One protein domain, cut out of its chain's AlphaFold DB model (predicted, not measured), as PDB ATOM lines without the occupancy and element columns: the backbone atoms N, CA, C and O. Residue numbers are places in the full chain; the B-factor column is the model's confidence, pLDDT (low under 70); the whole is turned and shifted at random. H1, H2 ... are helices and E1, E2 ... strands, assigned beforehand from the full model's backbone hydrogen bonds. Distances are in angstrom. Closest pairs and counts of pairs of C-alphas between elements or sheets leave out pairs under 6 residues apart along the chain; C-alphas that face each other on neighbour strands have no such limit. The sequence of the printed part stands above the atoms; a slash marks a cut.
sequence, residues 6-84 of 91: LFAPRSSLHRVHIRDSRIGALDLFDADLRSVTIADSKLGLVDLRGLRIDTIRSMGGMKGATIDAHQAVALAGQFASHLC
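What this domain is: This is residues 6 to 84 of the 91 residues of an uncharacterized protein of Rhodococcus sp. p52 (UniProt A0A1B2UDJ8). The chain is wound in stacked turns, a short solenoid: E1, E3 and E5 lie side by side as one wall, E2 and E4 as another, and short turns lead from wall to wall. Bends in E1 and E3 take the chain round a corner of the coil, the short paired stretches 6 to 7 and 65 to 66 extend the E2 and E4 wall on its two sides, and H3 lies beyond the E5 end of the stack. The printed part has 79 residues with five named strands and then three named helices, in the order E1 E2 E3 E4 E5 H1 H2 H3; the sheets E1 E3 E5 and E2 E4 are both parallel, and the class is mixed, helices and strands. The whole is compact, with a radius of gyration of the C-alphas of 11.8 A, and only just elongated, spanning 37 by 24 by 19 A.

Where its parts are: In the larger sheet E1 is residues 12 to 19, 19.4 A long, from C-alpha 12 at (318.306, -161.078, 25.409), and bends by 67 degrees at residue 15. E3 is residues 32 to 39, 20.1 A long, and bends by 64 degrees at residue 35. E5 is residues 55 to 57, 6.5 A long. In the other sheet E2 is residues 22 to 27, 14.3 A, and E4 residues 42 to 47, 13.3 A. H1 is residues 59 to 62, 5.2 A; H2 is residues 69 to 74, 8.6 A; H3 is residues 76 to 83, 10.3 A, ending at C-alpha 83 at (288.682, -149.127, 22.790).

How they stand to each other: E3 is the inner strand between the edge strands E1 and E5, in a sheet that is twisted, with C-alphas up to 4.1 A off its best plane. E1 and E3 are parallel at 8 degrees, with N 13 and O 32 at 2.9 A and N 37 and O 16 at 2.9 A, within hydrogen-bond range. E3 and E5 are parallel at 23 degrees, with N 57 and O 38 at 2.9 A. E2 and E4 are parallel at 10 degrees, with N 45 and O 24 at 2.9 A. H1 only grazes the larger sheet; its closest C-alpha pair with E4 is Lys 42 and Gly 61, 4.3 A. H3 is only just on that sheet and only grazes it, with residues 78 to 82; H2 is not on it. H2 and H3 meet only through their link. Every O i to N i+4 pair is within range in H2 and H3; H1 is too short for one.

The domain as a whole: The C-alphas farthest apart, those of Arg 10 and Cys 84, are 37.3 A apart. The printed part has no cut and no long link. Its mean pLDDT is 83.9, and no printed residue is under 70.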
ATOM      1  N   LEU A   6     316.950-145.555  21.104       86.88
ATOM      2  CA  LEU A   6     317.480-146.618  21.952       86.88
ATOM      3  C   LEU A   6     317.980-147.767  21.075       86.88
ATOM      4  O   LEU A   6     317.320-148.152  20.113       86.88
ATOM      5  N   PHE A   7     319.158-148.289  21.406       87.62
ATOM      6  CA  PHE A   7     319.856-149.296  20.615       87.62
ATOM      7  C   PHE A   7     320.202-150.484  21.512       87.62
ATOM      8  O   PHE A   7     320.954-150.329  22.476       87.62
ATOM      9  N   ALA A   8     319.629-151.649  21.220       87.12
ATOM     10  CA  ALA A   8     319.897-152.897  21.932       87.12
ATOM     11  C   ALA A   8     319.788-154.109  20.982       87.12
ATOM     12  O   ALA A   8     318.977-155.011  21.211       87.12
ATOM     13  N   PRO A   9     320.580-154.151  19.894       87.94
ATOM     14  CA  PRO A   9     320.577-155.291  18.985       87.94
ATOM     15  C   PRO A   9     321.170-156.526  19.668       87.94
ATOM     16  O   PRO A   9     321.970-156.404  20.603       87.94
ATOM     17  N   ARG A  10     320.824-157.719  19.176       88.88
ATOM     18  CA  ARG A  10     321.387-159.014  19.613       88.88
ATOM     19  C   ARG A  10     321.372-159.206  21.129       88.88
ATOM     20  O   ARG A  10     322.273-159.801  21.715       88.88
ATOM     21  N   SER A  11     320.368-158.626  21.771       88.62
ATOM     22  CA  SER A  11     320.222-158.598  23.219       88.62
ATOM     23  C   SER A  11     319.162-159.606  23.644       88.62
ATOM     24  O   SER A  11     318.155-159.769  22.963       88.62
ATOM     25  N   SER A  12     319.354-160.265  24.787       89.19
ATOM     26  CA  SER A  12     318.306-161.078  25.409       89.19
ATOM     27  C   SER A  12     317.802-160.361  26.652       89.19
ATOM     28  O   SER A  12     318.521-160.241  27.645       89.19
ATOM     29  N   LEU A  13     316.579-159.839  26.586       86.38
ATOM     30  CA  LEU A  13     315.991-159.034  27.651       86.38
ATOM     31  C   LEU A  13     314.684-159.666  28.128       86.38
ATOM     32  O   LEU A  13     313.814-160.036  27.343       86.38
ATOM     33  N   HIS A  14     314.539-159.761  29.445       88.00
ATOM     34  CA  HIS A  14     313.377-160.357  30.093       88.00
ATOM     35  C   HIS A  14     312.763-159.336  31.052       88.00
ATOM     36  O   HIS A  14     313.497-158.729  31.831       88.00
ATOM     37  N   ARG A  15     311.431-159.169  31.032       87.94
ATOM     38  CA  ARG A  15     310.705-158.133  31.802       87.94
ATOM     39  C   ARG A  15     311.223-156.723  31.524       87.94
ATOM     40  O   ARG A  15     311.708-156.024  32.413       87.94
ATOM     41  N   VAL A  16     311.101-156.288  30.276       87.38
ATOM     42  CA  VAL A  16     311.452-154.915  29.891       87.38
ATOM     43  C   VAL A  16     310.295-153.985  30.233       87.38
ATOM     44  O   VAL A  16     309.169-154.202  29.790       87.38
ATOM     45  N   HIS A  17     310.561-152.951  31.029       87.50
ATOM     46  CA  HIS A  17     309.570-151.945  31.410       87.50
ATOM     47  C   HIS A  17     309.945-150.595  30.797       87.50
ATOM     48  O   HIS A  17     310.948-149.994  31.179       87.50
ATOM     49  N   ILE A  18     309.117-150.103  29.876       86.06
ATOM     50  CA  ILE A  18     309.244-148.766  29.292       86.06
ATOM     51  C   ILE A  18     308.125-147.911  29.879       86.06
ATOM     52  O   ILE A  18     306.953-148.131  29.577       86.06
ATOM     53  N   ARG A  19     308.485-146.966  30.752       88.19
ATOM     54  CA  ARG A  19     307.537-146.092  31.455       88.19
ATOM     55  C   ARG A  19     307.919-144.628  31.321       88.19
ATOM     56  O   ARG A  19     309.113-144.329  31.274       88.19
ATOM     57  N   ASP A  20     306.928-143.743  31.263       89.31
ATOM     58  CA  ASP A  20     307.113-142.283  31.286       89.31
ATOM     59  C   ASP A  20     308.140-141.778  30.249       89.31
ATOM     60  O   ASP A  20     308.883-140.823  30.478       89.31
ATOM     61  N   SER A  21     308.239-142.469  29.108       85.94
ATOM     62  CA  SER A  21     309.368-142.348  28.181       85.94
ATOM     63  C   SER A  21     308.961-141.761  26.836       85.94
ATOM     64  O   SER A  21     307.854-141.966  26.339       85.94
ATOM     65  N   ARG A  22     309.896-141.069  26.179       88.06
ATOM     66  CA  ARG A  22     309.764-140.652  24.780       88.06
ATOM     67  C   ARG A  22     310.909-141.247  23.978       88.06
ATOM     68  O   ARG A  22     312.051-140.848  24.180       88.06
ATOM     69  N   ILE A  23     310.592-142.160  23.067       87.56
ATOM     70  CA  ILE A  23     311.578-142.870  22.250       87.56
ATOM     71  C   ILE A  23     311.267-142.594  20.781       87.56
ATOM     72  O   ILE A  23     310.146-142.820  20.321       87.56
ATOM     73  N   GLY A  24     312.250-142.057  20.062       86.06
ATOM     74  CA  GLY A  24     312.140-141.738  18.640       86.06
ATOM     75  C   GLY A  24     312.144-143.003  17.797       86.06
ATOM     76  O   GLY A  24     311.187-143.261  17.070       86.06
ATOM     77  N   ALA A  25     313.189-143.806  17.965       83.75
ATOM     78  CA  ALA A  25     313.326-145.128  17.378       83.75
ATOM     79  C   ALA A  25     313.920-146.107  18.394       83.75
ATOM     80  O   ALA A  25     314.665-145.719  19.298       83.75
ATOM     81  N   LEU A  26     313.583-147.378  18.227       84.31
ATOM     82  CA  LEU A  26     314.089-148.478  19.030       84.31
ATOM     83  C   LEU A  26     314.623-149.536  18.065       84.31
ATOM     84  O   LEU A  26     313.849-150.100  17.297       84.31
ATOM     85  N   ASP A  27     315.935-149.754  18.088       84.19
ATOM     86  CA  ASP A  27     316.591-150.787  17.287       84.19
ATOM     87  C   ASP A  27     316.860-152.018  18.154       84.19
ATOM     88  O   ASP A  27     317.634-151.973  19.119       84.19
ATOM     89  N   LEU A  28     316.175-153.104  17.804       82.81
ATOM     90  CA  LEU A  28     316.212-154.405  18.467       82.81
ATOM     91  C   LEU A  28     316.568-155.514  17.476       82.81
ATOM     92  O   LEU A  28     316.111-156.645  17.625       82.81
ATOM     93  N   PHE A  29     317.354-155.199  16.443       81.75
ATOM     94  CA  PHE A  29     317.763-156.187  15.452       81.75
ATOM     95  C   PHE A  29     318.326-157.453  16.119       81.75
ATOM     96  O   PHE A  29     319.285-157.374  16.887       81.75
ATOM     97  N   ASP A  30     317.726-158.611  15.816       82.44
ATOM     98  CA  ASP A  30     318.111-159.929  16.346       82.44
ATOM     99  C   ASP A  30     318.072-160.037  17.890       82.44
ATOM    100  O   ASP A  30     318.785-160.828  18.502       82.44
ATOM    101  N   ALA A  31     317.262-159.211  18.560       83.56
ATOM    102  CA  ALA A  31     317.047-159.297  20.002       83.56
ATOM    103  C   ALA A  31     315.872-160.237  20.355       83.56
ATOM    104  O   ALA A  31     314.827-160.206  19.709       83.56
ATOM    105  N   ASP A  32     316.010-161.022  21.432       82.00
ATOM    106  CA  ASP A  32     314.901-161.771  22.052       82.00
ATOM    107  C   ASP A  32     314.378-160.960  23.242       82.00
ATOM    108  O   ASP A  32     315.067-160.815  24.261       82.00
ATOM    109  N   LEU A  33     313.166-160.415  23.110       80.81
ATOM    110  CA  LEU A  33     312.470-159.762  24.212       80.81
ATOM    111  C   LEU A  33     311.321-160.639  24.682       80.81
ATOM    112  O   LEU A  33     310.409-160.982  23.923       80.81
ATOM    113  N   ARG A  34     311.335-160.922  25.983       81.69
ATOM    114  CA  ARG A  34     310.264-161.642  26.666       81.69
ATOM    115  C   ARG A  34     309.626-160.752  27.710       81.69
ATOM    116  O   ARG A  34     310.319-160.233  28.587       81.69
ATOM    117  N   SER A  35     308.306-160.626  27.633       81.31
ATOM    118  CA  SER A  35     307.505-159.861  28.586       81.31
ATOM    119  C   SER A  35     307.880-158.380  28.572       81.31
ATOM    120  O   SER A  35     308.614-157.888  29.428       81.31
ATOM    121  N   VAL A  36     307.381-157.647  27.580       82.00
ATOM    122  CA  VAL A  36     307.524-156.186  27.530       82.00
ATOM    123  C   VAL A  36     306.268-155.534  28.093       82.00
ATOM    124  O   VAL A  36     305.164-155.883  27.687       82.00
ATOM    125  N   THR A  37     306.444-154.589  29.019       83.25
ATOM    126  CA  THR A  37     305.388-153.688  29.498       83.25
ATOM    127  C   THR A  37     305.705-152.267  29.063       83.25
ATOM    128  O   THR A  37     306.772-151.737  29.377       83.25
ATOM    129  N   ILE A  38     304.756-151.638  28.372       82.38
ATOM    130  CA  ILE A  38     304.839-150.231  27.970       82.38
ATOM    131  C   ILE A  38     303.733-149.467  28.687       82.38
ATOM    132  O   ILE A  38     302.566-149.862  28.599       82.38
ATOM    133  N   ALA A  39     304.111-148.394  29.382       83.75
ATOM    134  CA  ALA A  39     303.194-147.503  30.074       83.75
ATOM    135  C   ALA A  39     303.538-146.028  29.875       83.75
ATOM    136  O   ALA A  39     304.708-145.653  29.850       83.75
ATOM    137  N   ASP A  40     302.509-145.207  29.680       84.19
ATOM    138  CA  ASP A  40     302.559-143.738  29.627       84.19
ATOM    139  C   ASP A  40     303.734-143.160  28.826       84.19
ATOM    140  O   ASP A  40     304.361-142.166  29.180       84.19
ATOM    141  N   SER A  41     304.047-143.821  27.715       83.38
ATOM    142  CA  SER A  41     305.194-143.505  26.868       83.38
ATOM    143  C   SER A  41     304.735-142.969  25.515       83.38
ATOM    144  O   SER A  41     303.546-142.940  25.230       83.38
ATOM    145  N   LYS A  42     305.647-142.498  24.668       84.94
ATOM    146  CA  LYS A  42     305.381-142.197  23.252       84.94
ATOM    147  C   LYS A  42     306.483-142.816  22.408       84.94
ATOM    148  O   LYS A  42     307.643-142.420  22.545       84.94
ATOM    149  N   LEU A  43     306.108-143.765  21.559       84.88
ATOM    150  CA  LEU A  43     307.001-144.453  20.633       84.88
ATOM    151  C   LEU A  43     306.800-143.888  19.225       84.88
ATOM    152  O   LEU A  43     305.669-143.791  18.781       84.88
ATOM    153  N   GLY A  44     307.868-143.462  18.550       80.62
ATOM    154  CA  GLY A  44     307.778-142.871  17.209       80.62
ATOM    155  C   GLY A  44     307.741-143.913  16.091       80.62
ATOM    156  O   GLY A  44     306.692-144.175  15.517       80.62
ATOM    157  N   LEU A  45     308.909-144.470  15.772       78.31
ATOM    158  CA  LEU A  45     309.143-145.474  14.731       78.31
ATOM    159  C   LEU A  45     309.766-146.702  15.391       78.31
ATOM    160  O   LEU A  45     310.981-146.892  15.370       78.31
ATOM    161  N   VAL A  46     308.938-147.481  16.077       82.00
ATOM    162  CA  VAL A  46     309.406-148.623  16.865       82.00
ATOM    163  C   VAL A  46     308.855-149.902  16.259       82.00
ATOM    164  O   VAL A  46     307.646-150.115  16.256       82.00
ATOM    165  N   ASP A  47     309.734-150.747  15.731       83.88
ATOM    166  CA  ASP A  47     309.362-152.079  15.266       83.88
ATOM    167  C   ASP A  47     309.424-153.057  16.441       83.88
ATOM    168  O   ASP A  47     310.471-153.240  17.058       83.88
ATOM    169  N   LEU A  48     308.278-153.634  16.784       80.62
ATOM    170  CA  LEU A  48     308.130-154.613  17.856       80.62
ATOM    171  C   LEU A  48     307.819-156.007  17.313       80.62
ATOM    172  O   LEU A  48     307.546-156.897  18.115       80.62
ATOM    173  N   ARG A  49     307.817-156.218  15.991       85.06
ATOM    174  CA  ARG A  49     307.499-157.518  15.383       85.06
ATOM    175  C   ARG A  49     308.429-158.617  15.893       85.06
ATOM    176  O   ARG A  49     309.605-158.374  16.147       85.06
ATOM    177  N   GLY A  50     307.902-159.832  16.052       78.38
ATOM    178  CA  GLY A  50     308.668-160.991  16.531       78.38
ATOM    179  C   GLY A  50     308.973-161.013  18.038       78.38
ATOM    180  O   GLY A  50     309.397-162.047  18.551       78.38
ATOM    181  N   LEU A  51     308.716-159.927  18.774       79.06
ATOM    182  CA  LEU A  51     308.878-159.882  20.231       79.06
ATOM    183  C   LEU A  51     307.702-160.564  20.950       79.06
ATOM    184  O   LEU A  51     306.552-160.464  20.518       79.06
ATOM    185  N   ARG A  52     307.931-161.198  22.108       77.44
ATOM    186  CA  ARG A  52     306.816-161.682  22.939       77.44
ATOM    187  C   ARG A  52     306.301-160.553  23.834       77.44
ATOM    188  O   ARG A  52     306.946-160.180  24.818       77.44
ATOM    189  N   ILE A  53     305.130-160.022  23.489       76.19
ATOM    190  CA  ILE A  53     304.470-158.930  24.213       76.19
ATOM    191  C   ILE A  53     303.353-159.512  25.082       76.19
ATOM    192  O   ILE A  53     302.357-160.001  24.558       76.19
ATOM    193  N   ASP A  54     303.505-159.422  26.403       72.75
ATOM    194  CA  ASP A  54     302.528-159.992  27.341       72.75
ATOM    195  C   ASP A  54     301.459-158.973  27.754       72.75
ATOM    196  O   ASP A  54     300.313-159.326  28.029       72.75
ATOM    197  N   THR A  55     301.811-157.689  27.879       75.12
ATOM    198  CA  THR A  55     300.874-156.660  28.351       75.12
ATOM    199  C   THR A  55     301.286-155.266  27.889       75.12
ATOM    200  O   THR A  55     302.431-154.857  28.038       75.12
ATOM    201  N   ILE A  56     300.316-154.473  27.434       77.69
ATOM    202  CA  ILE A  56     300.483-153.039  27.169       77.69
ATOM    203  C   ILE A  56     299.561-152.275  28.116       77.69
ATOM    204  O   ILE A  56     298.353-152.502  28.123       77.69
ATOM    205  N   ARG A  57     300.116-151.360  28.917       73.25
ATOM    206  CA  ARG A  57     299.367-150.553  29.888       73.25
ATOM    207  C   ARG A  57     299.489-149.076  29.538       73.25
ATOM    208  O   ARG A  57     300.238-148.388  30.199       73.25
ATOM    209  N   SER A  58     298.776-148.620  28.502       71.50
ATOM    210  CA  SER A  58     298.654-147.226  27.995       71.50
ATOM    211  C   SER A  58     298.868-147.222  26.479       71.50
ATOM    212  O   SER A  58     299.947-146.937  25.956       71.50
ATOM    213  N   MET A  59     297.822-147.600  25.741       73.38
ATOM    214  CA  MET A  59     297.901-147.800  24.288       73.38
ATOM    215  C   MET A  59     298.152-146.524  23.495       73.38
ATOM    216  O   MET A  59     298.709-146.598  22.404       73.38
ATOM    217  N   GLY A  60     297.827-145.353  24.052       73.12
ATOM    218  CA  GLY A  60     298.183-144.072  23.441       73.12
ATOM    219  C   GLY A  60     299.689-143.940  23.182       73.12
ATOM    220  O   GLY A  60     300.092-143.248  22.246       73.12
ATOM    221  N   GLY A  61     300.516-144.651  23.955       72.50
ATOM    222  CA  GLY A  61     301.960-144.683  23.771       72.50
ATOM    223  C   GLY A  61     302.488-145.585  22.669       72.50
ATOM    224  O   GLY A  61     303.630-145.414  22.252       72.50
ATOM    225  N   MET A  62     301.647-146.475  22.146       77.12
ATOM    226  CA  MET A  62     301.963-147.348  21.014       77.12
ATOM    227  C   MET A  62     301.795-146.653  19.660       77.12
ATOM    228  O   MET A  62     302.002-147.272  18.620       77.12
ATOM    229  N   LYS A  63     301.379-145.382  19.636       78.25
ATOM    230  CA  LYS A  63     301.090-144.658  18.395       78.25
ATOM    231  C   LYS A  63     302.345-144.528  17.521       78.25
ATOM    232  O   LYS A  63     303.139-143.636  17.765       78.25
ATOM    233  N   GLY A  64     302.447-145.340  16.468       78.69
ATOM    234  CA  GLY A  64     303.601-145.380  15.555       78.69
ATOM    235  C   GLY A  64     304.471-146.634  15.707       78.69
ATOM    236  O   GLY A  64     305.378-146.859  14.906       78.69
ATOM    237  N   ALA A  65     304.171-147.489  16.689       83.88
ATOM    238  CA  ALA A  65     304.784-148.804  16.795       83.88
ATOM    239  C   ALA A  65     304.228-149.770  15.731       83.88
ATOM    240  O   ALA A  65     303.043-149.730  15.399       83.88
ATOM    241  N   THR A  66     305.082-150.663  15.233       85.56
ATOM    242  CA  THR A  66     304.719-151.742  14.302       85.56
ATOM    243  C   THR A  66     304.708-153.076  15.049       85.56
ATOM    244  O   THR A  66     305.679-153.399  15.724       85.56
ATOM    245  N   ILE A  67     303.624-153.847  14.931       87.00
ATOM    246  CA  ILE A  67     303.478-155.217  15.459       87.00
ATOM    247  C   ILE A  67     303.029-156.158  14.335       87.00
ATOM    248  O   ILE A  67     302.506-155.702  13.317       87.00
ATOM    249  N   ASP A  68     303.241-157.461  14.496       89.50
ATOM    250  CA  ASP A  68     302.759-158.481  13.566       89.50
ATOM    251  C   ASP A  68     301.332-158.944  13.918       89.50
ATOM    252  O   ASP A  68     300.763-158.590  14.954       89.50
ATOM    253  N   ALA A  69     300.723-159.728  13.024       90.00
ATOM    254  CA  ALA A  69     299.345-160.187  13.186       90.00
ATOM    255  C   ALA A  69     299.158-161.111  14.403       90.00
ATOM    256  O   ALA A  69     298.125-161.037  15.068       90.00
ATOM    257  N   HIS A  70     300.147-161.949  14.732       88.69
ATOM    258  CA  HIS A  70     300.069-162.834  15.896       88.69
ATOM    259  C   HIS A  70     300.080-162.026  17.194       88.69
ATOM    260  O   HIS A  70     299.289-162.290  18.099       88.69
ATOM    261  N   GLN A  71     300.926-161.000  17.259       88.00
ATOM    262  CA  GLN A  71     300.963-160.059  18.373       88.00
ATOM    263  C   GLN A  71     299.659-159.268  18.488       88.00
ATOM    264  O   GLN A  71     299.162-159.076  19.594       88.00
ATOM    265  N   ALA A  72     299.074-158.839  17.366       89.44
ATOM    266  CA  ALA A  72     297.798-158.131  17.374       89.44
ATOM    267  C   ALA A  72     296.667-158.987  17.969       89.44
ATOM    268  O   ALA A  72     295.897-158.493  18.790       89.44
ATOM    269  N   VAL A  73     296.607-160.278  17.618       89.81
ATOM    270  CA  VAL A  73     295.648-161.230  18.206       89.81
ATOM    271  C   VAL A  73     295.928-161.452  19.694       89.81
ATOM    272  O   VAL A  73     295.001-161.414  20.499       89.81
ATOM    273  N   ALA A  74     297.193-161.615  20.089       86.75
ATOM    274  CA  ALA A  74     297.571-161.757  21.500       86.75
ATOM    275  C   ALA A  74     297.187-160.527  22.348       86.75
ATOM    276  O   ALA A  74     296.938-160.651  23.545       86.75
ATOM    277  N   LEU A  75     297.111-159.350  21.717       87.44
ATOM    278  CA  LEU A  75     296.710-158.084  22.330       87.44
ATOM    279  C   LEU A  75     295.208-157.776  22.205       87.44
ATOM    280  O   LEU A  75     294.756-156.727  22.675       87.44
ATOM    281  N   ALA A  76     294.418-158.653  21.579       90.19
ATOM    282  CA  ALA A  76     293.023-158.379  21.244       90.19
ATOM    283  C   ALA A  76     292.175-158.032  22.478       90.19
ATOM    284  O   ALA A  76     291.421-157.058  22.456       90.19
ATOM    285  N   GLY A  77     292.344-158.759  23.586       88.62
ATOM    286  CA  GLY A  77     291.623-158.483  24.834       88.62
ATOM    287  C   GLY A  77     291.965-157.114  25.434       88.62
ATOM    288  O   GLY A  77     291.091-156.402  25.939       88.62
ATOM    289  N   GLN A  78     293.225-156.693  25.333       87.38
ATOM    290  CA  GLN A  78     293.650-155.367  25.759       87.38
ATOM    291  C   GLN A  78     293.057-154.305  24.824       87.38
ATOM    292  O   GLN A  78     292.554-153.295  25.318       87.38
ATOM    293  N   PHE A  79     293.079-154.514  23.499       87.12
ATOM    294  CA  PHE A  79     292.481-153.576  22.542       87.12
ATOM    295  C   PHE A  79     290.993-153.391  22.816       87.12
ATOM    296  O   PHE A  79     290.531-152.256  22.889       87.12
ATOM    297  N   ALA A  80     290.272-154.486  23.055       91.00
ATOM    298  CA  ALA A  80     288.869-154.455  23.442       91.00
ATOM    299  C   ALA A  80     288.648-153.610  24.704       91.00
ATOM    300  O   ALA A  80     287.837-152.684  24.701       91.00
ATOM    301  N   SER A  81     289.452-153.853  25.742       87.50
ATOM    302  CA  SER A  81     289.386-153.113  27.007       87.50
ATOM    303  C   SER A  81     289.652-151.613  26.836       87.50
ATOM    304  O   SER A  81     289.004-150.795  27.482       87.50
ATOM    305  N   HIS A  82     290.603-151.232  25.980       85.75
ATOM    306  CA  HIS A  82     290.981-149.830  25.785       85.75
ATOM    307  C   HIS A  82     290.039-149.066  24.855       85.75
ATOM    308  O   HIS A  82     289.762-147.893  25.090       85.75
ATOM    309  N   LEU A  83     289.568-149.719  23.792       87.88
ATOM    310  CA  LEU A  83     288.682-149.127  22.790       87.88
ATOM    311  C   LEU A  83     287.201-149.233  23.182       87.88
ATOM    312  O   LEU A  83     286.341-148.843  22.396       87.88
ATOM    313  N   CYS A  84     286.903-149.763  24.372       91.38
ATOM    314  CA  CYS A  84     285.545-150.053  24.836       91.38
ATOM    315  C   CYS A  84     284.765-150.947  23.855       91.38
ATOM    316  O   CYS A  84     283.565-150.764  23.651       91.38
TER     317      CYS A  84